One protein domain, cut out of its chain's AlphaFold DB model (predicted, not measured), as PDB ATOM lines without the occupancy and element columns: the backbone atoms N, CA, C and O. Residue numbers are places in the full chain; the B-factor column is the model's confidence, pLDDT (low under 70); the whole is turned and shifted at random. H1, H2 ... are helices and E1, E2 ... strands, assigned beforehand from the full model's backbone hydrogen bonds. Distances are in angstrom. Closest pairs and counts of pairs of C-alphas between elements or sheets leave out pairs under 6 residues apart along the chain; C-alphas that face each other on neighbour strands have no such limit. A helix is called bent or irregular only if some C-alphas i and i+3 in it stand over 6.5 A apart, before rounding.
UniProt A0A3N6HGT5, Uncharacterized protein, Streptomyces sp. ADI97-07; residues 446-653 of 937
ATOM      1  N   VAL A 446     231.809 280.232 465.389       85.81
ATOM      2  CA  VAL A 446     232.997 281.083 465.167       85.81
ATOM      3  C   VAL A 446     233.100 282.136 466.266       85.81
ATOM      4  O   VAL A 446     234.176 282.335 466.830       85.81
ATOM      5  N   GLN A 447     231.986 282.793 466.599       86.88
ATOM      6  CA  GLN A 447     231.928 283.764 467.693       86.88
ATOM      7  C   GLN A 447     232.271 283.114 469.032       86.88
ATOM      8  O   GLN A 447     233.105 283.651 469.762       86.88
ATOM      9  N   TYR A 448     231.706 281.934 469.307       90.44
ATOM     10  CA  TYR A 448     232.058 281.168 470.499       90.44
ATOM     11  C   TYR A 448     233.568 280.893 470.568       90.44
ATOM     12  O   TYR A 448     234.204 281.245 471.558       90.44
ATOM     13  N   HIS A 449     234.178 280.333 469.515       90.31
ATOM     14  CA  HIS A 449     235.612 280.033 469.537       90.31
ATOM     15  C   HIS A 449     236.485 281.282 469.681       90.31
ATOM     16  O   HIS A 449     237.502 281.223 470.365       90.31
ATOM     17  N   ARG A 450     236.102 282.424 469.094       90.06
ATOM     18  CA  ARG A 450     236.819 283.694 469.316       90.06
ATOM     19  C   ARG A 450     236.772 284.115 470.784       90.06
ATOM     20  O   ARG A 450     237.803 284.504 471.337       90.06
ATOM     21  N   ALA A 451     235.603 284.019 471.415       90.94
ATOM     22  CA  ALA A 451     235.440 284.327 472.832       90.94
ATOM     23  C   ALA A 451     236.225 283.340 473.716       90.94
ATOM     24  O   ALA A 451     236.979 283.774 474.584       90.94
ATOM     25  N   ALA A 452     236.145 282.039 473.430       90.75
ATOM     26  CA  ALA A 452     236.865 280.988 474.146       90.75
ATOM     27  C   ALA A 452     238.390 281.156 474.053       90.75
ATOM     28  O   ALA A 452     239.078 281.112 475.068       90.75
ATOM     29  N   LEU A 453     238.934 281.441 472.863       91.69
ATOM     30  CA  LEU A 453     240.364 281.736 472.697       91.69
ATOM     31  C   LEU A 453     240.778 283.009 473.449       91.69
ATOM     32  O   LEU A 453     241.863 283.053 474.022       91.69
ATOM     33  N   SER A 454     239.909 284.021 473.505       91.44
ATOM     34  CA  SER A 454     240.164 285.251 474.268       91.44
ATOM     35  C   SER A 454     240.160 285.007 475.782       91.44
ATOM     36  O   SER A 454     241.016 285.537 476.494       91.44
ATOM     37  N   ARG A 455     239.238 284.178 476.291       92.19
ATOM     38  CA  ARG A 455     239.213 283.750 477.700       92.19
ATOM     39  C   ARG A 455     240.427 282.897 478.039       92.19
ATOM     40  O   ARG A 455     241.080 283.153 479.047       92.19
ATOM     41  N   LEU A 456     240.787 281.960 477.166       91.75
ATOM     42  CA  LEU A 456     241.982 281.140 477.320       91.75
ATOM     43  C   LEU A 456     243.252 281.997 477.363       91.75
ATOM     44  O   LEU A 456     244.084 281.820 478.247       91.75
ATOM     45  N   ARG A 457     243.376 282.983 476.469       91.94
ATOM     46  CA  ARG A 457     244.464 283.964 476.511       91.94
ATOM     47  C   ARG A 457     244.524 284.671 477.862       91.94
ATOM     48  O   ARG A 457     245.580 284.689 478.488       91.94
ATOM     49  N   ARG A 458     243.395 285.209 478.334       91.44
ATOM     50  CA  ARG A 458     243.311 285.883 479.638       91.44
ATOM     51  C   ARG A 458     243.695 284.947 480.789       91.44
ATOM     52  O   ARG A 458     244.389 285.381 481.703       91.44
ATOM     53  N   HIS A 459     243.292 283.678 480.733       91.12
ATOM     54  CA  HIS A 459     243.654 282.662 481.723       91.12
ATOM     55  C   HIS A 459     245.182 282.527 481.854       91.12
ATOM     56  O   HIS A 459     245.709 282.581 482.962       91.12
ATOM     57  N   TYR A 460     245.907 282.459 480.734       90.75
ATOM     58  CA  TYR A 460     247.376 282.436 480.732       90.75
ATOM     59  C   TYR A 460     248.010 283.781 481.127       90.75
ATOM     60  O   TYR A 460     249.031 283.805 481.818       90.75
ATOM     61  N   GLU A 461     247.415 284.910 480.729       89.50
ATOM     62  CA  GLU A 461     247.888 286.253 481.103       89.50
ATOM     63  C   GLU A 461     247.845 286.468 482.624       89.50
ATOM     64  O   GLU A 461     248.829 286.931 483.205       89.50
ATOM     65  N   VAL A 462     246.752 286.073 483.287       90.25
ATOM     66  CA  VAL A 462     246.597 286.170 484.751       90.25
ATOM     67  C   VAL A 462     247.637 285.318 485.486       90.25
ATOM     68  O   VAL A 462     248.154 285.736 486.522       90.25
ATOM     69  N   ARG A 463     247.994 284.155 484.931       88.25
ATOM     70  CA  ARG A 463     249.018 283.248 485.477       88.25
ATOM     71  C   ARG A 463     250.454 283.663 485.139       88.25
ATOM     72  O   ARG A 463     251.390 283.023 485.601       88.25
ATOM     73  N   GLN A 464     250.635 284.738 484.367       88.69
ATOM     74  CA  GLN A 464     251.932 285.215 483.864       88.69
ATOM     75  C   GLN A 464     252.662 284.202 482.958       88.69
ATOM     76  O   GLN A 464     253.876 284.267 482.772       88.69
ATOM     77  N   GLU A 465     251.919 283.302 482.316       89.19
ATOM     78  CA  GLU A 465     252.419 282.217 481.460       89.19
ATOM     79  C   GLU A 465     252.382 282.626 479.964       89.19
ATOM     80  O   GLU A 465     251.980 281.874 479.077       89.19
ATOM     81  N   LEU A 466     252.810 283.859 479.650       88.62
ATOM     82  CA  LEU A 466     252.677 284.462 478.309       88.62
ATOM     83  C   LEU A 466     253.391 283.683 477.196       88.62
ATOM     84  O   LEU A 466     252.921 283.649 476.059       88.62
ATOM     85  N   THR A 467     254.537 283.075 477.504       89.69
ATOM     86  CA  THR A 467     255.289 282.257 476.541       89.69
ATOM     87  C   THR A 467     254.512 280.997 476.161       89.69
ATOM     88  O   THR A 467     254.546 280.594 475.000       89.69
ATOM     89  N   GLU A 468     253.778 280.399 477.103       88.19
ATOM     90  CA  GLU A 468     252.946 279.223 476.828       88.19
ATOM     91  C   GLU A 468     251.768 279.591 475.932       88.19
ATOM     92  O   GLU A 468     251.564 278.938 474.909       88.19
ATOM     93  N   TRP A 469     251.078 280.699 476.235       92.00
ATOM     94  CA  TRP A 469     250.041 281.226 475.349       92.00
ATOM     95  C   TRP A 469     250.577 281.478 473.936       92.00
ATOM     96  O   TRP A 469     249.951 281.076 472.962       92.00
ATOM     97  N   ARG A 470     251.750 282.104 473.794       92.75
ATOM     98  CA  ARG A 470     252.337 282.379 472.472       92.75
ATOM     99  C   ARG A 470     252.698 281.100 471.713       92.75
ATOM    100  O   ARG A 470     252.498 281.056 470.502       92.75
ATOM    101  N   SER A 471     253.185 280.058 472.393       91.56
ATOM    102  CA  SER A 471     253.388 278.735 471.779       91.56
ATOM    103  C   SER A 471     252.069 278.135 471.288       91.56
ATOM    104  O   SER A 471     251.986 277.656 470.160       91.56
ATOM    105  N   MET A 472     251.023 278.201 472.111       91.25
ATOM    106  CA  MET A 472     249.679 277.715 471.792       91.25
ATOM    107  C   MET A 472     249.052 278.468 470.611       91.25
ATOM    108  O   MET A 472     248.565 277.859 469.660       91.25
ATOM    109  N   GLU A 473     249.124 279.797 470.638       93.06
ATOM    110  CA  GLU A 473     248.668 280.687 469.572       93.06
ATOM    111  C   GLU A 473     249.387 280.388 468.254       93.06
ATOM    112  O   GLU A 473     248.737 280.227 467.221       93.06
ATOM    113  N   ARG A 474     250.719 280.251 468.290       93.44
ATOM    114  CA  ARG A 474     251.523 279.901 467.114       93.44
ATOM    115  C   ARG A 474     251.142 278.528 466.562       93.44
ATOM    116  O   ARG A 474     250.997 278.381 465.351       93.44
ATOM    117  N   PHE A 475     250.944 277.533 467.427       93.12
ATOM    118  CA  PHE A 475     250.505 276.199 467.021       93.12
ATOM    119  C   PHE A 475     249.169 276.246 466.267       93.12
ATOM    120  O   PHE A 475     249.077 275.751 465.143       93.12
ATOM    121  N   LEU A 476     248.161 276.924 466.826       92.69
ATOM    122  CA  LEU A 476     246.871 277.121 466.158       92.69
ATOM    123  C   LEU A 476     247.021 277.891 464.837       92.69
ATOM    124  O   LEU A 476     246.411 277.519 463.833       92.69
ATOM    125  N   ALA A 477     247.859 278.932 464.813       92.06
ATOM    126  CA  ALA A 477     248.146 279.711 463.615       92.06
ATOM    127  C   ALA A 477     248.739 278.839 462.498       92.06
ATOM    128  O   ALA A 477     248.263 278.910 461.365       92.06
ATOM    129  N   MET A 478     249.702 277.966 462.803       90.69
ATOM    130  CA  MET A 478     250.286 277.042 461.825       90.69
ATOM    131  C   MET A 478     249.264 276.048 461.271       90.69
ATOM    132  O   MET A 478     249.219 275.852 460.053       90.69
ATOM    133  N   LEU A 479     248.423 275.463 462.132       87.12
ATOM    134  CA  LEU A 479     247.357 274.555 461.694       87.12
ATOM    135  C   LEU A 479     246.293 275.267 460.854       87.12
ATOM    136  O   LEU A 479     245.705 274.657 459.971       87.12
ATOM    137  N   SER A 480     246.067 276.563 461.084       86.69
ATOM    138  CA  SER A 480     245.087 277.342 460.321       86.69
ATOM    139  C   SER A 480     245.521 277.658 458.883       86.69
ATOM    140  O   SER A 480     244.664 277.951 458.045       86.69
ATOM    141  N   VAL A 481     246.827 277.589 458.579       83.25
ATOM    142  CA  VAL A 481     247.365 277.881 457.237       83.25
ATOM    143  C   VAL A 481     246.807 276.908 456.202       83.25
ATOM    144  O   VAL A 481     246.370 277.347 455.143       83.25
ATOM    145  N   LEU A 482     246.783 275.612 456.522       75.50
ATOM    146  CA  LEU A 482     246.325 274.560 455.617       75.50
ATOM    147  C   LEU A 482     244.976 274.003 456.091       75.50
ATOM    148  O   LEU A 482     244.873 273.602 457.250       75.50
ATOM    149  N   PRO A 483     243.945 273.918 455.226       63.69
ATOM    150  CA  PRO A 483     242.634 273.380 455.607       63.69
ATOM    151  C   PRO A 483     242.689 271.956 456.181       63.69
ATOM    152  O   PRO A 483     241.875 271.595 457.024       63.69
ATOM    153  N   HIS A 484     243.666 271.158 455.747       64.06
ATOM    154  CA  HIS A 484     243.847 269.756 456.121       64.06
ATOM    155  C   HIS A 484     244.947 269.537 457.174       64.06
ATOM    156  O   HIS A 484     245.358 268.398 457.396       64.06
ATOM    157  N   GLY A 485     245.427 270.595 457.834       71.25
ATOM    158  CA  GLY A 485     246.420 270.493 458.905       71.25
ATOM    159  C   GLY A 485     247.851 270.193 458.444       71.25
ATOM    160  O   GLY A 485     248.223 270.532 457.325       71.25
ATOM    161  N   ARG A 486     248.686 269.643 459.339       76.38
ATOM    162  CA  ARG A 486     250.137 269.432 459.133       76.38
ATOM    163  C   ARG A 486     250.644 268.157 459.807       76.38
ATOM    164  O   ARG A 486     250.162 267.811 460.882       76.38
ATOM    165  N   SER A 487     251.632 267.491 459.209       72.19
ATOM    166  CA  SER A 487     252.340 266.371 459.848       72.19
ATOM    167  C   SER A 487     253.141 266.838 461.073       72.19
ATOM    168  O   SER A 487     253.400 268.035 461.233       72.19
ATOM    169  N   LEU A 488     253.522 265.905 461.954       74.88
ATOM    170  CA  LEU A 488     254.398 266.219 463.088       74.88
ATOM    171  C   LEU A 488     255.739 266.804 462.616       74.88
ATOM    172  O   LEU A 488     256.162 267.832 463.138       74.88
ATOM    173  N   ASP A 489     256.359 266.187 461.611       72.69
ATOM    174  CA  ASP A 489     257.654 266.618 461.076       72.69
ATOM    175  C   ASP A 489     257.552 268.028 460.477       72.69
ATOM    176  O   ASP A 489     258.331 268.909 460.832       72.69
ATOM    177  N   ASP A 490     256.504 268.309 459.691       75.44
ATOM    178  CA  ASP A 490     256.260 269.655 459.152       75.44
ATOM    179  C   ASP A 490     256.041 270.713 460.242       75.44
ATOM    180  O   ASP A 490     256.361 271.890 460.048       75.44
ATOM    181  N   LEU A 491     255.423 270.334 461.366       82.44
ATOM    182  CA  LEU A 491     255.211 271.240 462.492       82.44
ATOM    183  C   LEU A 491     256.512 271.552 463.220       82.44
ATOM    184  O   LEU A 491     256.711 272.709 463.584       82.44
ATOM    185  N   LEU A 492     257.364 270.549 463.433       81.06
ATOM    186  CA  LEU A 492     258.654 270.713 464.097       81.06
ATOM    187  C   LEU A 492     259.623 271.512 463.223       81.06
ATOM    188  O   LEU A 492     260.168 272.503 463.706       81.06
ATOM    189  N   ASP A 493     259.715 271.193 461.930       79.69
ATOM    190  CA  ASP A 493     260.494 271.959 460.950       79.69
ATOM    191  C   ASP A 493     260.066 273.432 460.927       79.69
ATOM    192  O   ASP A 493     260.884 274.352 460.940       79.69
ATOM    193  N   ALA A 494     258.751 273.688 460.921       81.56
ATOM    194  CA  ALA A 494     258.229 275.047 460.976       81.56
ATOM    195  C   ALA A 494     258.480 275.723 462.334       81.56
ATOM    196  O   ALA A 494     258.471 276.955 462.404       81.56
ATOM    197  N   TRP A 495     258.686 274.955 463.409       85.25
ATOM    198  CA  TRP A 495     258.921 275.475 464.753       85.25
ATOM    199  C   TRP A 495     260.309 276.103 464.900       85.25
ATOM    200  O   TRP A 495     260.408 277.130 465.582       85.25
ATOM    201  N   GLU A 496     261.323 275.546 464.225       81.12
ATOM    202  CA  GLU A 496     262.752 275.915 464.255       81.12
ATOM    203  C   GLU A 496     263.056 277.286 463.614       81.12
ATOM    204  O   GLU A 496     263.827 277.434 462.667       81.12
ATOM    205  N   VAL A 497     262.446 278.345 464.147       81.50
ATOM    206  CA  VAL A 497     262.662 279.731 463.719       81.50
ATOM    207  C   VAL A 497     263.244 280.524 464.884       81.50
ATOM    208  O   VAL A 497     262.622 280.641 465.942       81.50
ATOM    209  N   ALA A 498     264.431 281.094 464.669       77.00
ATOM    210  CA  ALA A 498     265.119 281.915 465.659       77.00
ATOM    211  C   ALA A 498     264.314 283.176 466.040       77.00
ATOM    212  O   ALA A 498     263.504 283.688 465.264       77.00
ATOM    213  N   ASP A 499     264.567 283.683 467.248       83.75
ATOM    214  CA  ASP A 499     264.059 284.960 467.770       83.75
ATOM    215  C   ASP A 499     262.532 285.092 467.911       83.75
ATOM    216  O   ASP A 499     262.006 286.200 468.085       83.75
ATOM    217  N   LEU A 500     261.788 283.982 467.888       89.56
ATOM    218  CA  LEU A 500     260.357 283.992 468.188       89.56
ATOM    219  C   LEU A 500     260.085 283.923 469.699       89.56
ATOM    220  O   LEU A 500     260.767 283.202 470.423       89.56
ATOM    221  N   PRO A 501     259.061 284.638 470.199       91.00
ATOM    222  CA  PRO A 501     258.750 284.730 471.626       91.00
ATOM    223  C   PRO A 501     257.921 283.528 472.118       91.00
ATOM    224  O   PRO A 501     256.900 283.702 472.784       91.00
ATOM    225  N   VAL A 502     258.324 282.316 471.742       91.25
ATOM    226  CA  VAL A 502     257.656 281.042 472.057       91.25
ATOM    227  C   VAL A 502     258.628 280.107 472.772       91.25
ATOM    228  O   VAL A 502     259.813 280.414 472.893       91.25
ATOM    229  N   ASN A 503     258.147 278.957 473.243       81.88
ATOM    230  CA  ASN A 503     259.043 277.902 473.712       81.88
ATOM    231  C   ASN A 503     259.908 277.419 472.525       81.88
ATOM    232  O   ASN A 503     259.333 276.973 471.526       81.88
ATOM    233  N   PRO A 504     261.250 277.528 472.598       81.50
ATOM    234  CA  PRO A 504     262.132 277.125 471.506       81.50
ATOM    235  C   PRO A 504     262.142 275.606 471.283       81.50
ATOM    236  O   PRO A 504     262.439 275.164 470.180       81.50
ATOM    237  N   ASP A 505     261.791 274.815 472.300       79.50
ATOM    238  CA  ASP A 505     261.651 273.363 472.196       79.50
ATOM    239  C   ASP A 505     260.236 273.009 471.714       79.50
ATOM    240  O   ASP A 505     259.266 273.033 472.482       79.50
ATOM    241  N   GLY A 506     260.123 272.711 470.417       71.50
ATOM    242  CA  GLY A 506     258.856 272.386 469.764       71.50
ATOM    243  C   GLY A 506     258.190 271.124 470.309       71.50
ATOM    244  O   GLY A 506     256.973 271.110 470.470       71.50
ATOM    245  N   LEU A 507     258.958 270.093 470.673       70.00
ATOM    246  CA  LEU A 507     258.404 268.851 471.226       70.00
ATOM    247  C   LEU A 507     257.794 269.092 472.607       70.00
ATOM    248  O   LEU A 507     256.640 268.749 472.845       70.00
ATOM    249  N   ASN A 508     258.524 269.781 473.484       68.62
ATOM    250  CA  ASN A 508     258.014 270.170 474.800       68.62
ATOM    251  C   ASN A 508     256.794 271.100 474.686       68.62
ATOM    252  O   ASN A 508     255.843 270.983 475.459       68.62
ATOM    253  N   ALA A 509     256.775 272.011 473.707       71.44
ATOM    254  CA  ALA A 509     255.600 272.833 473.434       71.44
ATOM    255  C   ALA A 509     254.381 271.974 473.049       71.44
ATOM    256  O   ALA A 509     253.298 272.187 473.597       71.44
ATOM    257  N   LEU A 510     254.553 270.995 472.156       73.12
ATOM    258  CA  LEU A 510     253.486 270.090 471.720       73.12
ATOM    259  C   LEU A 510     252.987 269.180 472.849       73.12
ATOM    260  O   LEU A 510     251.776 269.020 472.990       73.12
ATOM    261  N   ASP A 511     253.873 268.654 473.696       65.75
ATOM    262  CA  ASP A 511     253.489 267.850 474.864       65.75
ATOM    263  C   ASP A 511     252.636 268.663 475.847       65.75
ATOM    264  O   ASP A 511     251.592 268.201 476.320       65.75
ATOM    265  N   ARG A 512     253.024 269.918 476.107       67.06
ATOM    266  CA  ARG A 512     252.232 270.840 476.938       67.06
ATOM    267  C   ARG A 512     250.893 271.187 476.299       67.06
ATOM    268  O   ARG A 512     249.894 271.280 477.005       67.06
ATOM    269  N   ILE A 513     250.849 271.357 474.979       75.69
ATOM    270  CA  ILE A 513     249.601 271.568 474.231       75.69
ATOM    271  C   ILE A 513     248.686 270.339 474.342       75.69
ATOM    272  O   ILE A 513     247.480 270.497 474.540       75.69
ATOM    273  N   ALA A 514     249.250 269.130 474.280       64.50
ATOM    274  CA  ALA A 514     248.515 267.871 474.370       64.50
ATOM    275  C   ALA A 514     247.957 267.585 475.766       64.50
ATOM    276  O   ALA A 514     246.847 267.065 475.882       64.50
ATOM    277  N   ALA A 515     248.691 267.956 476.815       58.31
ATOM    278  CA  ALA A 515     248.215 267.896 478.197       58.31
ATOM    279  C   ALA A 515     247.326 269.097 478.581       58.31
ATOM    280  O   ALA A 515     246.628 269.071 479.597       58.31
ATOM    281  N   GLY A 516     247.372 270.160 477.779       63.69
ATOM    282  CA  GLY A 516     246.792 271.456 478.081       63.69
ATOM    283  C   GLY A 516     245.331 271.632 477.653       63.69
ATOM    284  O   GLY A 516     244.702 270.753 477.057       63.69
ATOM    285  N   PRO A 517     244.771 272.821 477.919       71.69
ATOM    286  CA  PRO A 517     243.393 273.165 477.579       71.69
ATOM    287  C   PRO A 517     243.116 273.208 476.070       71.69
ATOM    288  O   PRO A 517     241.956 273.176 475.675       71.69
ATOM    289  N   LEU A 518     244.140 273.234 475.210       72.19
ATOM    290  CA  LEU A 518     243.948 273.187 473.759       72.19
ATOM    291  C   LEU A 518     243.614 271.795 473.206       72.19
ATOM    292  O   LEU A 518     243.187 271.695 472.058       72.19
ATOM    293  N   ARG A 519     243.768 270.722 473.987       74.00
ATOM    294  CA  ARG A 519     243.619 269.340 473.505       74.00
ATOM    295  C   ARG A 519     242.327 269.036 472.718       74.00
ATOM    296  O   ARG A 519     242.425 268.278 471.751       74.00
ATOM    297  N   PRO A 520     241.134 269.559 473.065       66.25
ATOM    298  CA  PRO A 520     239.913 269.285 472.296       66.25
ATOM    299  C   PRO A 520     239.839 270.024 470.956       66.25
ATOM    300  O   PRO A 520     239.038 269.662 470.101       66.25
ATOM    301  N   HIS A 521     240.660 271.057 470.766       72.31
ATOM    302  CA  HIS A 521     240.602 271.947 469.608       72.31
ATOM    303  C   HIS A 521     241.314 271.389 468.370       72.31
ATOM    304  O   HIS A 521     241.227 271.978 467.290       72.31
ATOM    305  N   TYR A 522     242.004 270.256 468.497       71.44
ATOM    306  CA  TYR A 522     242.685 269.604 467.389       71.44
ATOM    307  C   TYR A 522     242.591 268.074 467.473       71.44
ATOM    308  O   TYR A 522     242.411 267.475 468.540       71.44
ATOM    309  N   THR A 523     242.720 267.437 466.318       65.25
ATOM    310  CA  THR A 523     242.783 265.985 466.152       65.25
ATOM    311  C   THR A 523     244.153 265.580 465.621       65.25
ATOM    312  O   THR A 523     244.884 266.406 465.072       65.25
ATOM    313  N   VAL A 524     244.515 264.313 465.832       63.78
ATOM    314  CA  VAL A 524     245.761 263.717 465.340       63.78
ATOM    315  C   VAL A 524     245.404 262.417 464.627       63.78
ATOM    316  O   VAL A 524     244.743 261.574 465.228       63.78
ATOM    317  N   SER A 525     245.808 262.268 463.365       54.03
ATOM    318  CA  SER A 525     245.425 261.136 462.512       54.03
ATOM    319  C   SER A 525     246.626 260.317 462.022       54.03
ATOM    320  O   SER A 525     247.626 260.897 461.589       54.03
ATOM    321  N   GLY A 526     246.471 258.987 461.990       50.25
ATOM    322  CA  GLY A 526     247.328 258.042 461.255       50.25
ATOM    323  C   GLY A 526     248.723 257.771 461.838       50.25
ATOM    324  O   GLY A 526     249.119 258.327 462.861       50.25
ATOM    325  N   GLU A 527     249.483 256.915 461.142       45.03
ATOM    326  CA  GLU A 527     250.868 256.546 461.493       45.03
ATOM    327  C   GLU A 527     251.832 257.751 461.449       45.03
ATOM    328  O   GLU A 527     252.729 257.852 462.282       45.03
ATOM    329  N   GLU A 528     251.599 258.716 460.548       47.09
ATOM    330  CA  GLU A 528     252.419 259.933 460.376       47.09
ATOM    331  C   GLU A 528     252.040 261.094 461.316       47.09
ATOM    332  O   GLU A 528     252.603 262.184 461.220       47.09
ATOM    333  N   ARG A 529     251.077 260.887 462.228       63.84
ATOM    334  CA  ARG A 529     250.650 261.875 463.237       63.84
ATOM    335  C   ARG A 529     250.324 263.251 462.636       63.84
ATOM    336  O   ARG A 529     250.935 264.260 462.981       63.84
ATOM    337  N   THR A 530     249.341 263.306 461.739       64.69
ATOM    338  CA  THR A 530     248.887 264.578 461.149       64.69
ATOM    339  C   THR A 530     247.944 265.316 462.093       64.69
ATOM    340  O   THR A 530     246.908 264.781 462.476       64.69
ATOM    341  N   TYR A 531     248.286 266.553 462.446       77.19
ATOM    342  CA  TYR A 531     247.517 267.437 463.315       77.19
ATOM    343  C   TYR A 531     246.563 268.298 462.501       77.19
ATOM    344  O   TYR A 531     246.981 268.956 461.549       77.19
ATOM    345  N   ARG A 532     245.293 268.356 462.902       73.19
ATOM    346  CA  ARG A 532     244.250 269.149 462.232       73.19
ATOM    347  C   ARG A 532     243.429 269.919 463.249       73.19
ATOM    348  O   ARG A 532     243.205 269.426 464.349       73.19
ATOM    349  N   LEU A 533     242.948 271.109 462.889       76.06
ATOM    350  CA  LEU A 533     241.953 271.795 463.717       76.06
ATOM    351  C   LEU A 533     240.673 270.957 463.748       76.06
ATOM    352  O   LEU A 533     240.219 270.479 462.712       76.06
ATOM    353  N   GLY A 534     240.096 270.787 464.936       66.38
ATOM    354  CA  GLY A 534     238.960 269.886 465.149       66.38
ATOM    355  C   GLY A 534     237.661 270.347 464.484       66.38
ATOM    356  O   GLY A 534     236.723 269.563 464.384       66.38
ATOM    357  N   HIS A 535     237.586 271.607 464.035       73.56
ATOM    358  CA  HIS A 535     236.414 272.153 463.356       73.56
ATOM    359  C   HIS A 535     236.752 273.389 462.499       73.56
ATOM    360  O   HIS A 535     237.633 274.179 462.848       73.56
ATOM    361  N   SER A 536     236.022 273.604 461.400       73.44
ATOM    362  CA  SER A 536     236.244 274.730 460.473       73.44
ATOM    363  C   SER A 536     236.001 276.100 461.117       73.44
ATOM    364  O   SER A 536     236.780 277.029 460.907       73.44
ATOM    365  N   SER A 537     234.995 276.216 461.990       79.12
ATOM    366  CA  SER A 537     234.723 277.459 462.731       79.12
ATOM    367  C   SER A 537     235.889 277.903 463.620       79.12
ATOM    368  O   SER A 537     236.094 279.099 463.820       79.12
ATOM    369  N   LEU A 538     236.682 276.960 464.141       83.12
ATOM    370  CA  LEU A 538     237.886 277.274 464.907       83.12
ATOM    371  C   LEU A 538     238.976 277.847 463.998       83.12
ATOM    372  O   LEU A 538     239.635 278.810 464.380       83.12
ATOM    373  N   ARG A 539     239.141 277.305 462.785       84.81
ATOM    374  CA  ARG A 539     240.060 277.869 461.785       84.81
ATOM    375  C   ARG A 539     239.694 279.321 461.495       84.81
ATOM    376  O   ARG A 539     240.550 280.192 461.600       84.81
ATOM    377  N   GLU A 540     238.425 279.605 461.217       83.38
ATOM    378  CA  GLU A 540     237.947 280.975 460.988       83.38
ATOM    379  C   GLU A 540     238.125 281.893 462.205       83.38
ATOM    380  O   GLU A 540     238.458 283.074 462.061       83.38
ATOM    381  N   ALA A 541     237.931 281.363 463.416       88.06
ATOM    382  CA  ALA A 541     238.184 282.098 464.648       88.06
ATOM    383  C   ALA A 541     239.664 282.484 464.774       88.06
ATOM    384  O   ALA A 541     239.961 283.654 465.006       88.06
ATOM    385  N   VAL A 542     240.578 281.538 464.533       89.50
ATOM    386  CA  VAL A 542     242.032 281.753 464.574       89.50
ATOM    387  C   VAL A 542     242.475 282.756 463.507       89.50
ATOM    388  O   VAL A 542     243.199 283.694 463.828       89.50
ATOM    389  N   LEU A 543     242.006 282.633 462.258       84.94
ATOM    390  CA  LEU A 543     242.344 283.570 461.171       84.94
ATOM    391  C   LEU A 543     241.829 284.999 461.445       84.94
ATOM    392  O   LEU A 543     242.424 285.983 460.993       84.94
ATOM    393  N   GLY A 544     240.722 285.121 462.181       81.88
ATOM    394  CA  GLY A 544     240.141 286.397 462.601       81.88
ATOM    395  C   GLY A 544     240.766 287.005 463.861       81.88
ATOM    396  O   GLY A 544     240.544 288.186 464.116       81.88
ATOM    397  N   MET A 545     241.533 286.236 464.636       83.88
ATOM    398  CA  MET A 545     242.090 286.668 465.918       83.88
ATOM    399  C   MET A 545     243.231 287.678 465.739       83.88
ATOM    400  O   MET A 545     244.032 287.584 464.805       83.88
ATOM    401  N   GLU A 546     243.322 288.649 466.649       85.50
ATOM    402  CA  GLU A 546     244.487 289.526 466.755       85.50
ATOM    403  C   GLU A 546     245.581 288.826 467.577       85.50
ATOM    404  O   GLU A 546     245.339 288.484 468.740       85.50
ATOM    405  N   PRO A 547     246.768 288.574 466.996       87.56
ATOM    406  CA  PRO A 547     247.799 287.811 467.680       87.56
ATOM    407  C   PRO A 547     248.467 288.630 468.789       87.56
ATOM    408  O   PRO A 547     248.687 289.834 468.645       87.56
ATOM    409  N   SER A 548     248.861 287.963 469.873       86.56
ATOM    410  CA  SER A 548     249.614 288.566 470.980       86.56
ATOM    411  C   SER A 548     250.996 289.078 470.563       86.56
ATOM    412  O   SER A 548     251.535 289.991 471.190       86.56
ATOM    413  N   ASP A 549     251.591 288.487 469.527       88.88
ATOM    414  CA  ASP A 549     252.766 289.014 468.835       88.88
ATOM    415  C   ASP A 549     252.550 288.883 467.320       88.88
ATOM    416  O   ASP A 549     252.224 287.820 466.791       88.88
ATOM    417  N   HIS A 550     252.756 289.976 466.583       88.06
ATOM    418  CA  HIS A 550     252.595 290.000 465.127       88.06
ATOM    419  C   HIS A 550     253.476 288.971 464.394       88.06
ATOM    420  O   HIS A 550     253.198 288.659 463.237       88.06
ATOM    421  N   ARG A 551     254.522 288.443 465.047       88.25
ATOM    422  CA  ARG A 551     255.426 287.417 464.522       88.25
ATOM    423  C   ARG A 551     254.934 285.989 464.734       88.25
ATOM    424  O   ARG A 551     255.535 285.112 464.125       88.25
ATOM    425  N   THR A 552     253.914 285.722 465.554       86.44
ATOM    426  CA  THR A 552     253.374 284.366 465.829       86.44
ATOM    427  C   THR A 552     251.987 284.130 465.232       86.44
ATOM    428  O   THR A 552     251.522 282.996 465.195       86.44
ATOM    429  N   GLY A 553     251.332 285.183 464.739       88.06
ATOM    430  CA  GLY A 553     249.973 285.099 464.208       88.06
ATOM    431  C   GLY A 553     249.834 284.395 462.848       88.06
ATOM    432  O   GLY A 553     250.823 284.184 462.138       88.06
ATOM    433  N   PRO A 554     248.587 284.121 462.413       88.06
ATOM    434  CA  PRO A 554     248.303 283.392 461.173       88.06
ATOM    435  C   PRO A 554     248.932 284.014 459.927       88.06
ATOM    436  O   PRO A 554     249.454 283.300 459.080       88.06
ATOM    437  N   ASN A 555     248.944 285.344 459.819       85.56
ATOM    438  CA  ASN A 555     249.529 286.028 458.663       85.56
ATOM    439  C   ASN A 555     251.061 285.903 458.618       85.56
ATOM    440  O   ASN A 555     251.633 285.803 457.534       85.56
ATOM    441  N   ALA A 556     251.727 285.860 459.778       87.56
ATOM    442  CA  ALA A 556     253.163 285.605 459.845       87.56
ATOM    443  C   ALA A 556     253.487 284.161 459.447       87.56
ATOM    444  O   ALA A 556     254.419 283.941 458.674       87.56
ATOM    445  N   GLU A 557     252.690 283.193 459.912       88.44
ATOM    446  CA  GLU A 557     252.870 281.785 459.546       88.44
ATOM    447  C   GLU A 557     252.532 281.499 458.081       88.44
ATOM    448  O   GLU A 557     253.263 280.752 457.434       88.44
ATOM    449  N   ARG A 558     251.497 282.131 457.508       86.50
ATOM    450  CA  ARG A 558     251.214 282.057 456.063       86.50
ATOM    451  C   ARG A 558     252.390 282.585 455.248       86.50
ATOM    452  O   ARG A 558     252.848 281.910 454.333       86.50
ATOM    453  N   ARG A 559     252.916 283.761 455.609       85.56
ATOM    454  CA  ARG A 559     254.084 284.361 454.948       85.56
ATOM    455  C   ARG A 559     255.309 283.454 455.027       85.56
ATOM    456  O   ARG A 559     255.933 283.208 454.000       85.56
ATOM    457  N   ARG A 560     255.642 282.935 456.216       85.12
ATOM    458  CA  ARG A 560     256.742 281.971 456.388       85.12
ATOM    459  C   ARG A 560     256.538 280.740 455.519       85.12
ATOM    460  O   ARG A 560     257.438 280.370 454.780       85.12
ATOM    461  N   TRP A 561     255.348 280.150 455.558       83.62
ATOM    462  CA  TRP A 561     255.036 278.956 454.784       83.62
ATOM    463  C   TRP A 561     255.195 279.189 453.272       83.62
ATOM    464  O   TRP A 561     255.875 278.404 452.616       83.62
ATOM    465  N   ILE A 562     254.665 280.299 452.737       81.50
ATOM    466  CA  ILE A 562     254.818 280.668 451.318       81.50
ATOM    467  C   ILE A 562     256.298 280.846 450.970       81.50
ATOM    468  O   ILE A 562     256.774 280.256 450.005       81.50
ATOM    469  N   LEU A 563     257.050 281.629 451.744       79.94
ATOM    470  CA  LEU A 563     258.446 281.945 451.418       79.94
ATOM    471  C   LEU A 563     259.387 280.741 451.561       79.94
ATOM    472  O   LEU A 563     260.336 280.632 450.794       79.94
ATOM    473  N   THR A 564     259.133 279.840 452.513       74.88
ATOM    474  CA  THR A 564     259.947 278.633 452.712       74.88
ATOM    475  C   THR A 564     259.650 277.567 451.664       74.88
ATOM    476  O   THR A 564     260.540 276.812 451.282       74.88
ATOM    477  N   ARG A 565     258.399 277.474 451.200       73.69
ATOM    478  CA  ARG A 565     257.964 276.362 450.350       73.69
ATOM    479  C   ARG A 565     257.754 276.722 448.873       73.69
ATOM    480  O   ARG A 565     257.432 275.843 448.074       73.69
ATOM    481  N   THR A 566     257.965 277.981 448.487       73.12
ATOM    482  CA  THR A 566     257.886 278.441 447.090       73.12
ATOM    483  C   THR A 566     259.185 279.102 446.628       73.12
ATOM    484  O   THR A 566     259.986 279.541 447.454       73.12
ATOM    485  N   PRO A 567     259.372 279.279 445.307       67.75
ATOM    486  CA  PRO A 567     260.494 280.039 444.760       67.75
ATOM    487  C   PRO A 567     260.557 281.515 445.199       67.75
ATOM    488  O   PRO A 567     261.523 282.202 444.866       67.75
ATOM    489  N   LEU A 568     259.531 282.043 445.883       75.19
ATOM    490  CA  LEU A 568     259.463 283.439 446.339       75.19
ATOM    491  C   LEU A 568     260.417 283.757 447.503       75.19
ATOM    492  O   LEU A 568     260.587 284.928 447.844       75.19
ATOM    493  N   GLY A 569     261.015 282.736 448.128       68.50
ATOM    494  CA  GLY A 569     262.012 282.895 449.185       68.50
ATOM    495  C   GLY A 569     263.286 283.638 448.738       68.50
ATOM    496  O   GLY A 569     263.522 283.832 447.544       68.50
ATOM    497  N   PRO A 570     264.129 284.084 449.689       59.25
ATOM    498  CA  PRO A 570     265.366 284.802 449.385       59.25
ATOM    499  C   PRO A 570     266.284 283.986 448.461       59.25
ATOM    500  O   PRO A 570     266.428 282.775 448.614       59.25
ATOM    501  N   SER A 571     266.943 284.683 447.531       45.38
ATOM    502  CA  SER A 571     267.663 284.184 446.346       45.38
ATOM    503  C   SER A 571     268.922 283.321 446.595       45.38
ATOM    504  O   SER A 571     269.786 283.227 445.728       45.38
ATOM    505  N   GLY A 572     269.031 282.661 447.750       44.50
ATOM    506  CA  GLY A 572     270.147 281.781 448.120       44.50
ATOM    507  C   GLY A 572     269.755 280.458 448.788       44.50
ATOM    508  O   GLY A 572     270.620 279.600 448.942       44.50
ATOM    509  N   ALA A 573     268.487 280.255 449.159       48.47
ATOM    510  CA  ALA A 573     268.002 278.936 449.553       48.47
ATOM    511  C   ALA A 573     267.584 278.190 448.281       48.47
ATOM    512  O   ALA A 573     266.706 278.657 447.556       48.47
ATOM    513  N   ALA A 574     268.231 277.064 447.969       52.56
ATOM    514  CA  ALA A 574     267.784 276.214 446.874       52.56
ATOM    515  C   ALA A 574     266.375 275.721 447.217       52.56
ATOM    516  O   ALA A 574     266.203 274.926 448.139       52.56
ATOM    517  N   TRP A 575     265.368 276.248 446.523       57.00
ATOM    518  CA  TRP A 575     264.015 275.725 446.618       57.00
ATOM    519  C   TRP A 575     264.049 274.250 446.212       57.00
ATOM    520  O   TRP A 575     264.430 273.927 445.087       57.00
ATOM    521  N   ASP A 576     263.710 273.366 447.152       56.22
ATOM    522  CA  ASP A 576     263.662 271.925 446.931       56.22
ATOM    523  C   ASP A 576     262.217 271.486 446.631       56.22
ATOM    524  O   ASP A 576     261.387 271.408 447.547       56.22
ATOM    525  N   PRO A 577     261.883 271.166 445.369       51.25
ATOM    526  CA  PRO A 577     260.551 270.694 445.002       51.25
ATOM    527  C   PRO A 577     260.215 269.307 445.577       51.25
ATOM    528  O   PRO A 577     259.045 268.924 445.601       51.25
ATOM    529  N   VAL A 578     261.200 268.558 446.093       47.22
ATOM    530  CA  VAL A 578     261.002 267.256 446.750       47.22
ATOM    531  C   VAL A 578     260.578 267.428 448.216       47.22
ATOM    532  O   VAL A 578     259.666 266.731 448.668       47.22
ATOM    533  N   ALA A 579     261.151 268.382 448.954       44.50
ATOM    534  CA  ALA A 579     260.683 268.781 450.289       44.50
ATOM    535  C   ALA A 579     259.448 269.718 450.260       44.50
ATOM    536  O   ALA A 579     258.789 269.920 451.278       44.50
ATOM    537  N   GLY A 580     259.111 270.296 449.099       47.66
ATOM    538  CA  GLY A 580     257.983 271.216 448.881       47.66
ATOM    539  C   GLY A 580     256.684 270.581 448.361       47.66
ATOM    540  O   GLY A 580     255.790 271.310 447.935       47.66
ATOM    541  N   ARG A 581     256.553 269.247 448.382       51.78
ATOM    542  CA  ARG A 581     255.435 268.493 447.766       51.78
ATOM    543  C   ARG A 581     254.031 268.947 448.197       51.78
ATOM    544  O   ARG A 581     253.157 269.076 447.345       51.78
ATOM    545  N   ALA A 582     253.824 269.253 449.481       48.03
ATOM    546  CA  ALA A 582     252.559 269.803 449.990       48.03
ATOM    547  C   ALA A 582     252.320 271.259 449.545       48.03
ATOM    548  O   ALA A 582     251.192 271.696 449.348       48.03
ATOM    549  N   ALA A 583     253.386 272.026 449.318       52.75
ATOM    550  CA  ALA A 583     253.257 273.419 448.924       52.75
ATOM    551  C   ALA A 583     252.805 273.587 447.477       52.75
ATOM    552  O   ALA A 583     251.963 274.428 447.202       52.75
ATOM    553  N   LEU A 584     253.256 272.738 446.554       56.62
ATOM    554  CA  LEU A 584     252.793 272.784 445.157       56.62
ATOM    555  C   LEU A 584     251.306 272.436 445.008       56.62
ATOM    556  O   LEU A 584     250.653 272.827 444.041       56.62
ATOM    557  N   ALA A 585     250.777 271.698 445.977       57.69
ATOM    558  CA  ALA A 585     249.417 271.201 446.005       57.69
ATOM    559  C   ALA A 585     248.403 272.230 446.539       57.69
ATOM    560  O   ALA A 585     247.233 272.157 446.151       57.69
ATOM    561  N   ASP A 586     248.851 273.143 447.410       66.69
ATOM    562  CA  ASP A 586     247.987 274.002 448.230       66.69
ATOM    563  C   ASP A 586     248.376 275.493 448.215       66.69
ATOM    564  O   ASP A 586     247.670 276.317 448.798       66.69
ATOM    565  N   VAL A 587     249.467 275.876 447.535       74.75
ATOM    566  CA  VAL A 587     249.932 277.274 447.435       74.75
ATOM    567  C   VAL A 587     248.861 278.199 446.873       74.75
ATOM    568  O   VAL A 587     248.662 279.276 447.431       74.75
ATOM    569  N   GLY A 588     248.140 277.787 445.826       73.75
ATOM    570  CA  GLY A 588     247.061 278.601 445.260       73.75
ATOM    571  C   GLY A 588     245.946 278.862 446.268       73.75
ATOM    572  O   GLY A 588     245.480 279.992 446.387       73.75
ATOM    573  N   THR A 589     245.590 277.858 447.071       74.12
ATOM    574  CA  THR A 589     244.588 277.978 448.140       74.12
ATOM    575  C   THR A 589     245.063 278.916 449.248       74.12
ATOM    576  O   THR A 589     244.320 279.798 449.674       74.12
ATOM    577  N   VAL A 590     246.318 278.783 449.693       79.81
ATOM    578  CA  VAL A 590     246.892 279.650 450.736       79.81
ATOM    579  C   VAL A 590     247.004 281.102 450.255       79.81
ATOM    580  O   VAL A 590     246.740 282.027 451.028       79.81
ATOM    581  N   ILE A 591     247.359 281.320 448.984       83.88
ATOM    582  CA  ILE A 591     247.408 282.653 448.373       83.88
ATOM    583  C   ILE A 591     246.002 283.222 448.195       83.88
ATOM    584  O   ILE A 591     245.790 284.377 448.551       83.88
ATOM    585  N   ALA A 592     245.031 282.437 447.728       82.31
ATOM    586  CA  ALA A 592     243.633 282.857 447.635       82.31
ATOM    587  C   ALA A 592     243.081 283.290 449.007       82.31
ATOM    588  O   ALA A 592     242.484 284.359 449.133       82.31
ATOM    589  N   ASP A 593     243.363 282.525 450.065       79.69
ATOM    590  CA  ASP A 593     243.000 282.883 451.442       79.69
ATOM    591  C   ASP A 593     243.706 284.163 451.927       79.69
ATOM    592  O   ASP A 593     243.154 284.917 452.733       79.69
ATOM    593  N   ALA A 594     244.929 284.434 451.460       83.31
ATOM    594  CA  ALA A 594     245.640 285.681 451.744       83.31
ATOM    595  C   ALA A 594     245.090 286.875 450.941       83.31
ATOM    596  O   ALA A 594     244.987 287.969 451.489       83.31
ATOM    597  N   LEU A 595     244.684 286.673 449.683       82.62
ATOM    598  CA  LEU A 595     244.046 287.688 448.834       82.62
ATOM    599  C   LEU A 595     242.687 288.126 449.398       82.62
ATOM    600  O   LEU A 595     242.363 289.313 449.384       82.62
ATOM    601  N   ARG A 596     241.926 287.184 449.969       80.25
ATOM    602  CA  ARG A 596     240.654 287.454 450.661       80.25
ATOM    603  C   ARG A 596     240.837 288.226 451.978       80.25
ATOM    604  O   ARG A 596     239.872 288.820 452.467       80.25
ATOM    605  N   ASP A 597     242.043 288.259 452.561       76.31
ATOM    606  CA  ASP A 597     242.317 289.045 453.770       76.31
ATOM    607  C   ASP A 597     242.453 290.540 453.440       76.31
ATOM    608  O   ASP A 597     243.470 291.026 452.937       76.31
ATOM    609  N   ARG A 598     241.424 291.307 453.820       65.00
ATOM    610  CA  ARG A 598     241.335 292.758 453.596       65.00
ATOM    611  C   ARG A 598     242.457 293.567 454.261       65.00
ATOM    612  O   ARG A 598     242.630 294.733 453.919       65.00
ATOM    613  N   ARG A 599     243.212 292.989 455.207       69.81
ATOM    614  CA  ARG A 599     244.268 293.692 455.958       69.81
ATOM    615  C   ARG A 599     245.573 293.864 455.176       69.81
ATOM    616  O   ARG A 599     246.267 294.851 455.409       69.81
ATOM    617  N   LYS A 600     245.938 292.924 454.290       65.81
ATOM    618  CA  LYS A 600     247.211 292.952 453.531       65.81
ATOM    619  C   LYS A 600     247.106 292.373 452.103       65.81
ATOM    620  O   LYS A 600     247.944 291.555 451.718       65.81
ATOM    621  N   PRO A 601     246.144 292.811 451.272       71.38
ATOM    622  CA  PRO A 601     245.949 292.224 449.947       71.38
ATOM    623  C   PRO A 601     247.123 292.494 448.990       71.38
ATOM    624  O   PRO A 601     247.388 291.678 448.113       71.38
ATOM    625  N   GLN A 602     247.868 293.603 449.140       80.19
ATOM    626  CA  GLN A 602     248.943 293.939 448.194       80.19
ATOM    627  C   GLN A 602     250.113 292.946 448.207       80.19
ATOM    628  O   GLN A 602     250.635 292.627 447.144       80.19
ATOM    629  N   GLU A 603     250.531 292.450 449.374       82.75
ATOM    630  CA  GLU A 603     251.650 291.498 449.458       82.75
ATOM    631  C   GLU A 603     251.271 290.159 448.804       82.75
ATOM    632  O   GLU A 603     252.025 289.626 447.993       82.75
ATOM    633  N   ALA A 604     250.047 289.683 449.061       84.62
ATOM    634  CA  ALA A 604     249.500 288.481 448.439       84.62
ATOM    635  C   ALA A 604     249.340 288.621 446.916       84.62
ATOM    636  O   ALA A 604     249.656 287.685 446.186       84.62
ATOM    637  N   ARG A 605     248.931 289.799 446.422       83.94
ATOM    638  CA  ARG A 605     248.887 290.101 444.977       83.94
ATOM    639  C   ARG A 605     250.259 290.008 444.327       83.94
ATOM    640  O   ARG A 605     250.374 289.450 443.240       83.94
ATOM    641  N   VAL A 606     251.293 290.535 444.983       84.31
ATOM    642  CA  VAL A 606     252.674 290.438 444.486       84.31
ATOM    643  C   VAL A 606     253.118 288.977 444.438       84.31
ATOM    644  O   VAL A 606     253.648 288.554 443.417       84.31
ATOM    645  N   TRP A 607     252.847 288.184 445.480       86.19
ATOM    646  CA  TRP A 607     253.158 286.750 445.479       86.19
ATOM    647  C   TRP A 607     252.450 285.992 444.359       86.19
ATOM    648  O   TRP A 607     253.112 285.268 443.617       86.19
ATOM    649  N   ALA A 608     251.134 286.184 444.219       84.75
ATOM    650  CA  ALA A 608     250.332 285.565 443.166       84.75
ATOM    651  C   ALA A 608     250.917 285.890 441.789       84.75
ATOM    652  O   ALA A 608     251.200 284.991 441.002       84.75
ATOM    653  N   ARG A 609     251.194 287.173 441.535       82.38
ATOM    654  CA  ARG A 609     251.771 287.639 440.277       82.38
ATOM    655  C   ARG A 609     253.141 287.022 439.999       82.38
ATOM    656  O   ARG A 609     253.334 286.435 438.944       82.38
ATOM    657  N   THR A 610     254.081 287.116 440.939       80.31
ATOM    658  CA  THR A 610     255.442 286.595 440.748       80.31
ATOM    659  C   THR A 610     255.464 285.077 440.544       80.31
ATOM    660  O   THR A 610     256.321 284.579 439.821       80.31
ATOM    661  N   LEU A 611     254.532 284.331 441.147       77.31
ATOM    662  CA  LEU A 611     254.381 282.895 440.883       77.31
ATOM    663  C   LEU A 611     253.806 282.618 439.492       77.31
ATOM    664  O   LEU A 611     254.321 281.749 438.797       77.31
ATOM    665  N   LEU A 612     252.786 283.369 439.066       76.88
ATOM    666  CA  LEU A 612     252.166 283.214 437.743       76.88
ATOM    667  C   LEU A 612     253.098 283.622 436.585       76.88
ATOM    668  O   LEU A 612     252.991 283.063 435.494       76.88
ATOM    669  N   GLU A 613     254.025 284.556 436.820       75.00
ATOM    670  CA  GLU A 613     255.084 284.959 435.877       75.00
ATOM    671  C   GLU A 613     256.237 283.927 435.797       75.00
ATOM    672  O   GLU A 613     257.055 283.964 434.875       75.00
ATOM    673  N   ARG A 614     256.320 282.986 436.748       71.94
ATOM    674  CA  ARG A 614     257.378 281.968 436.841       71.94
ATOM    675  C   ARG A 614     256.943 280.636 436.241       71.94
ATOM    676  O   ARG A 614     256.377 279.772 436.909       71.94
ATOM    677  N   TRP A 615     257.241 280.456 434.956       64.06
ATOM    678  CA  TRP A 615     256.889 279.233 434.227       64.06
ATOM    679  C   TRP A 615     257.511 277.961 434.817       64.06
ATOM    680  O   TRP A 615     256.870 276.915 434.846       64.06
ATOM    681  N   ASP A 616     258.725 278.068 435.356       61.97
ATOM    682  CA  ASP A 616     259.434 276.990 436.046       61.97
ATOM    683  C   ASP A 616     258.674 276.479 437.280       61.97
ATOM    684  O   ASP A 616     258.656 275.275 437.534       61.97
ATOM    685  N   TRP A 617     257.987 277.356 438.017       68.38
ATOM    686  CA  TRP A 617     257.112 276.954 439.120       68.38
ATOM    687  C   TRP A 617     255.924 276.122 438.624       68.38
ATOM    688  O   TRP A 617     255.687 275.035 439.148       68.38
ATOM    689  N   ALA A 618     255.214 276.586 437.590       64.31
ATOM    690  CA  ALA A 618     254.075 275.865 437.022       64.31
ATOM    691  C   ALA A 618     254.493 274.509 436.425       64.31
ATOM    692  O   ALA A 618     253.842 273.496 436.679       64.31
ATOM    693  N   GLU A 619     255.611 274.464 435.698       61.19
ATOM    694  CA  GLU A 619     256.190 273.234 435.146       61.19
ATOM    695  C   GLU A 619     256.564 272.239 436.255       61.19
ATOM    696  O   GLU A 619     256.234 271.054 436.173       61.19
ATOM    697  N   THR A 620     257.159 272.727 437.347       60.44
ATOM    698  CA  THR A 620     257.504 271.905 438.515       60.44
ATOM    699  C   THR A 620     256.255 271.400 439.249       60.44
ATOM    700  O   THR A 620     256.193 270.231 439.626       60.44
ATOM    701  N   CYS A 621     255.214 272.226 439.401       57.88
ATOM    702  CA  CYS A 621     253.926 271.788 439.944       57.88
ATOM    703  C   CYS A 621     253.296 270.678 439.091       57.88
ATOM    704  O   CYS A 621     252.718 269.746 439.638       57.88
ATOM    705  N   VAL A 622     253.416 270.743 437.763       57.47
ATOM    706  CA  VAL A 622     252.860 269.729 436.852       57.47
ATOM    707  C   VAL A 622     253.675 268.431 436.858       57.47
ATOM    708  O   VAL A 622     253.089 267.356 436.747       57.47
ATOM    709  N   ALA A 623     255.003 268.505 436.983       53.12
ATOM    710  CA  ALA A 623     255.905 267.367 436.790       53.12
ATOM    711  C   ALA A 623     256.110 266.465 438.027       53.12
ATOM    712  O   ALA A 623     256.562 265.328 437.874       53.12
ATOM    713  N   HIS A 624     255.802 266.937 439.240       51.34
ATOM    714  CA  HIS A 624     256.143 266.235 440.488       51.34
ATOM    715  C   HIS A 624     254.979 265.431 441.091       51.34
ATOM    716  O   HIS A 624     253.842 265.911 441.080       51.34
ATOM    717  N   PRO A 625     255.245 264.227 441.647       47.88
ATOM    718  CA  PRO A 625     254.213 263.392 442.243       47.88
ATOM    719  C   PRO A 625     253.633 263.974 443.535       47.88
ATOM    720  O   PRO A 625     254.326 264.680 444.271       47.88
ATOM    721  N   GLY A 626     252.367 263.647 443.813       44.44
ATOM    722  CA  GLY A 626     251.701 263.958 445.080       44.44
ATOM    723  C   GLY A 626     252.386 263.330 446.312       44.44
ATOM    724  O   GLY A 626     253.375 262.602 446.177       44.44
ATOM    725  N   PRO A 627     251.881 263.597 447.533       39.69
ATOM    726  CA  PRO A 627     252.477 263.121 448.791       39.69
ATOM    727  C   PRO A 627     252.646 261.595 448.881       39.69
ATOM    728  O   PRO A 627     253.560 261.115 449.545       39.69
ATOM    729  N   ASP A 628     251.811 260.833 448.173       38.84
ATOM    730  CA  ASP A 628     251.850 259.367 448.099       38.84
ATOM    731  C   ASP A 628     252.889 258.813 447.102       38.84
ATOM    732  O   ASP A 628     253.094 257.603 447.023       38.84
ATOM    733  N   GLY A 629     253.571 259.684 446.349       42.00
ATOM    734  CA  GLY A 629     254.633 259.310 445.419       42.00
ATOM    735  C   GLY A 629     254.168 258.581 444.154       42.00
ATOM    736  O   GLY A 629     255.025 258.086 443.422       42.00
ATOM    737  N   THR A 630     252.861 258.502 443.872       37.88
ATOM    738  CA  THR A 630     252.349 257.601 442.819       37.88
ATOM    739  C   THR A 630     252.079 258.277 441.472       37.88
ATOM    740  O   THR A 630     252.305 257.640 440.443       37.88
ATOM    741  N   LEU A 631     251.675 259.555 441.427       39.66
ATOM    742  CA  LEU A 631     251.381 260.273 440.172       39.66
ATOM    743  C   LEU A 631     251.648 261.789 440.260       39.66
ATOM    744  O   LEU A 631     251.428 262.359 441.331       39.66
ATOM    745  N   PRO A 632     252.074 262.453 439.158       48.06
ATOM    746  CA  PRO A 632     252.225 263.912 439.082       48.06
ATOM    747  C   PRO A 632     250.936 264.661 439.469       48.06
ATOM    748  O   PRO A 632     249.852 264.208 439.107       48.06
ATOM    749  N   LEU A 633     251.032 265.820 440.145       49.69
ATOM    750  CA  LEU A 633     249.858 266.638 440.536       49.69
ATOM    751  C   LEU A 633     248.969 267.017 439.332       49.69
ATOM    752  O   LEU A 633     247.757 267.182 439.485       49.69
ATOM    753  N   GLY A 634     249.573 267.130 438.145       48.69
ATOM    754  CA  GLY A 634     248.895 267.276 436.859       48.69
ATOM    755  C   GLY A 634     248.361 268.690 436.560       48.69
ATOM    756  O   GLY A 634     248.139 269.493 437.470       48.69
ATOM    757  N   PRO A 635     248.107 269.023 435.276       54.16
ATOM    758  CA  PRO A 635     247.665 270.360 434.862       54.16
ATOM    759  C   PRO A 635     246.356 270.818 435.521       54.16
ATOM    760  O   PRO A 635     246.225 271.985 435.874       54.16
ATOM    761  N   SER A 636     245.403 269.907 435.749       52.47
ATOM    762  CA  SER A 636     244.093 270.235 436.330       52.47
ATOM    763  C   SER A 636     244.191 270.828 437.739       52.47
ATOM    764  O   SER A 636     243.438 271.741 438.064       52.47
ATOM    765  N   ARG A 637     245.129 270.355 438.574       58.62
ATOM    766  CA  ARG A 637     245.301 270.886 439.934       58.62
ATOM    767  C   ARG A 637     245.942 272.271 439.926       58.62
ATOM    768  O   ARG A 637     245.596 273.106 440.757       58.62
ATOM    769  N   VAL A 638     246.860 272.523 438.994       63.56
ATOM    770  CA  VAL A 638     247.463 273.852 438.810       63.56
ATOM    771  C   VAL A 638     246.414 274.841 438.310       63.56
ATOM    772  O   VAL A 638     246.302 275.928 438.864       63.56
ATOM    773  N   VAL A 639     245.580 274.444 437.344       65.94
ATOM    774  CA  VAL A 639     244.464 275.268 436.855       65.94
ATOM    775  C   VAL A 639     243.484 275.598 437.980       65.94
ATOM    776  O   VAL A 639     243.199 276.770 438.182       65.94
ATOM    777  N   HIS A 640     243.056 274.616 438.777       64.50
ATOM    778  CA  HIS A 640     242.146 274.861 439.903       64.50
ATOM    779  C   HIS A 640     242.721 275.844 440.939       64.50
ATOM    780  O   HIS A 640     242.022 276.708 441.462       64.50
ATOM    781  N   GLN A 641     244.023 275.750 441.212       71.12
ATOM    782  CA  GLN A 641     244.720 276.692 442.086       71.12
ATOM    783  C   GLN A 641     244.767 278.110 441.499       71.12
ATOM    784  O   GLN A 641     244.606 279.081 442.238       71.12
ATOM    785  N   ILE A 642     244.970 278.239 440.185       74.62
ATOM    786  CA  ILE A 642     244.926 279.525 439.478       74.62
ATOM    787  C   ILE A 642     243.508 280.101 439.510       74.62
ATOM    788  O   ILE A 642     243.344 281.272 439.839       74.62
ATOM    789  N   GLU A 643     242.490 279.283 439.247       74.31
ATOM    790  CA  GLU A 643     241.078 279.669 439.327       74.31
ATOM    791  C   GLU A 643     240.721 280.187 440.722       74.31
ATOM    792  O   GLU A 643     240.144 281.263 440.830       74.31
ATOM    793  N   ALA A 644     241.141 279.501 441.790       74.19
ATOM    794  CA  ALA A 644     240.901 279.949 443.161       74.19
ATOM    795  C   ALA A 644     241.555 281.313 443.467       74.19
ATOM    796  O   ALA A 644     240.970 282.137 444.175       74.19
ATOM    797  N   MET A 645     242.756 281.574 442.933       81.88
ATOM    798  CA  MET A 645     243.424 282.877 443.068       81.88
ATOM    799  C   MET A 645     242.703 283.973 442.274       81.88
ATOM    800  O   MET A 645     242.515 285.070 442.795       81.88
ATOM    801  N   VAL A 646     242.273 283.679 441.043       80.38
ATOM    802  CA  VAL A 646     241.522 284.610 440.184       80.38
ATOM    803  C   VAL A 646     240.137 284.903 440.758       80.38
ATOM    804  O   VAL A 646     239.688 286.041 440.727       80.38
ATOM    805  N   GLU A 647     239.457 283.916 441.333       81.00
ATOM    806  CA  GLU A 647     238.179 284.125 442.014       81.00
ATOM    807  C   GLU A 647     238.354 285.009 443.258       81.00
ATOM    808  O   GLU A 647     237.529 285.884 443.529       81.00
ATOM    809  N   ALA A 648     239.445 284.814 444.006       82.31
ATOM    810  CA  ALA A 648     239.778 285.657 445.150       82.31
ATOM    811  C   ALA A 648     240.146 287.097 444.747       82.31
ATOM    812  O   ALA A 648     239.843 288.028 445.497       82.31
ATOM    813  N   ASP A 649     240.778 287.293 443.585       83.56
ATOM    814  CA  ASP A 649     241.068 288.608 443.013       83.56
ATOM    815  C   ASP A 649     240.943 288.614 441.473       83.56
ATOM    816  O   ASP A 649     241.917 288.322 440.766       83.56
ATOM    817  N   PRO A 650     239.770 289.009 440.932       82.50
ATOM    818  CA  PRO A 650     239.511 288.990 439.490       82.50
ATOM    819  C   PRO A 650     240.473 289.846 438.658       82.50
ATOM    820  O   PRO A 650     240.669 289.575 437.474       82.50
ATOM    821  N   SER A 651     241.129 290.844 439.267       79.88
ATOM    822  CA  SER A 651     242.087 291.716 438.570       79.88
ATOM    823  C   SER A 651     243.346 290.985 438.087       79.88
ATOM    824  O   SER A 651     244.078 291.513 437.248       79.88
ATOM    825  N   LEU A 652     243.596 289.766 438.585       76.56
ATOM    826  CA  LEU A 652     244.670 288.893 438.111       76.56
ATOM    827  C   LEU A 652     244.411 288.349 436.694       76.56
ATOM    828  O   LEU A 652     245.371 288.041 435.993       76.56
ATOM    829  N   ALA A 653     243.149 288.255 436.254       70.88
ATOM    830  CA  ALA A 653     242.788 287.757 434.921       70.88
ATOM    831  C   ALA A 653     242.939 288.806 433.805       70.88
ATOM    832  O   ALA A 653     243.048 288.451 432.635       70.88
TER     833      ALA A 653
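This is residues 446 to 653 of the 937 residues of an uncharacterized protein of Streptomyces sp. ADI97-07 (UniProt A0A3N6HGT5). Two helical lobes lie one after the other along the longest axis, with H6 joining them. In the first, H1, H4 and H5 pack round H2, and the small hairpin E1 and E2 packs with E2 near H3 and residues 475 to 480 of H2; in the second, H7 and H10 run side by side, with H8 packed on H7 and H9 on the first residues of H10. The 208 printed residues hold ten named helices and two named strands, in the order H1 H2 H3 H4 E1 E2 H5 H6 H7 H8 H9 H10, with E1 and E2 antiparallel. The class is mostly helix; the whole is compact, with a radius of gyration of the C-alphas of 17.4 A and spans of 52 by 37 by 32 A.

H1, residues 446 to 462, begins at C-alpha (232.997, 281.083, 465.167) and is 24.4 A long. H2, residues 466 to 481, is 22.7 A long. H3 is residues 488 to 495, H4 506 to 515, E1 522 to 525, E2 530 to 533, H5 536 to 544 and H6 554 to 565. H7, residues 581 to 595, is 22.3 A long and irregular: C-alphas 585 and 588 are 7.8 A apart. H8 is residues 601 to 612 and H9 615 to 623. H10, residues 634 to 648, is 22.1 A long and ends at C-alpha (239.778, 285.657, 445.150).

H2 is the hub, touching four helices. Its closest C-alphas are Trp 469 to Tyr 460 of H1, 6.1 A, in a helical hairpin; Ser 471 to Ala 509 of H4, 6.5 A, about perpendicular at 86 degrees; Ser 480 to Arg 539 of H5, 5.3 A; and Ala 477 to Pro 554 of H6, 4.4 A. H3 and H4 only just touch, with 3 pairs of C-alphas within 8 A, closest Trp 495 and Gly 506, 5.9 A. In the hairpin E1 and E2, N 523 and O 532 are within hydrogen-bond range at 2.8 A. H6 touches H7 at Arg 565 and Ala 583, 5.7 A. H7 touches H10 at a shallow tilt of 15 degrees, the same way, closest Gly 588 and Gln 641, 4.4 A. H7 touches H8 at Leu 595 and Pro 601, 5.0 A; H9 touches H10 at Val 622 and Gly 634, 4.7 A. Every O i to N i+4 pair is within hydrogen-bond range in H1 to H6, H8 and H9, against 8 of 11 in H7 and 10 of 11 in H10.

The C-alphas farthest apart, Val 462 and Ala 623, are 52.3 A apart. The printed part has no cut; the long link is H6 to H7. Mean pLDDT of the printed part is 74.3, with 66 residues under 70, among them 569 to 586 and 615 to 640.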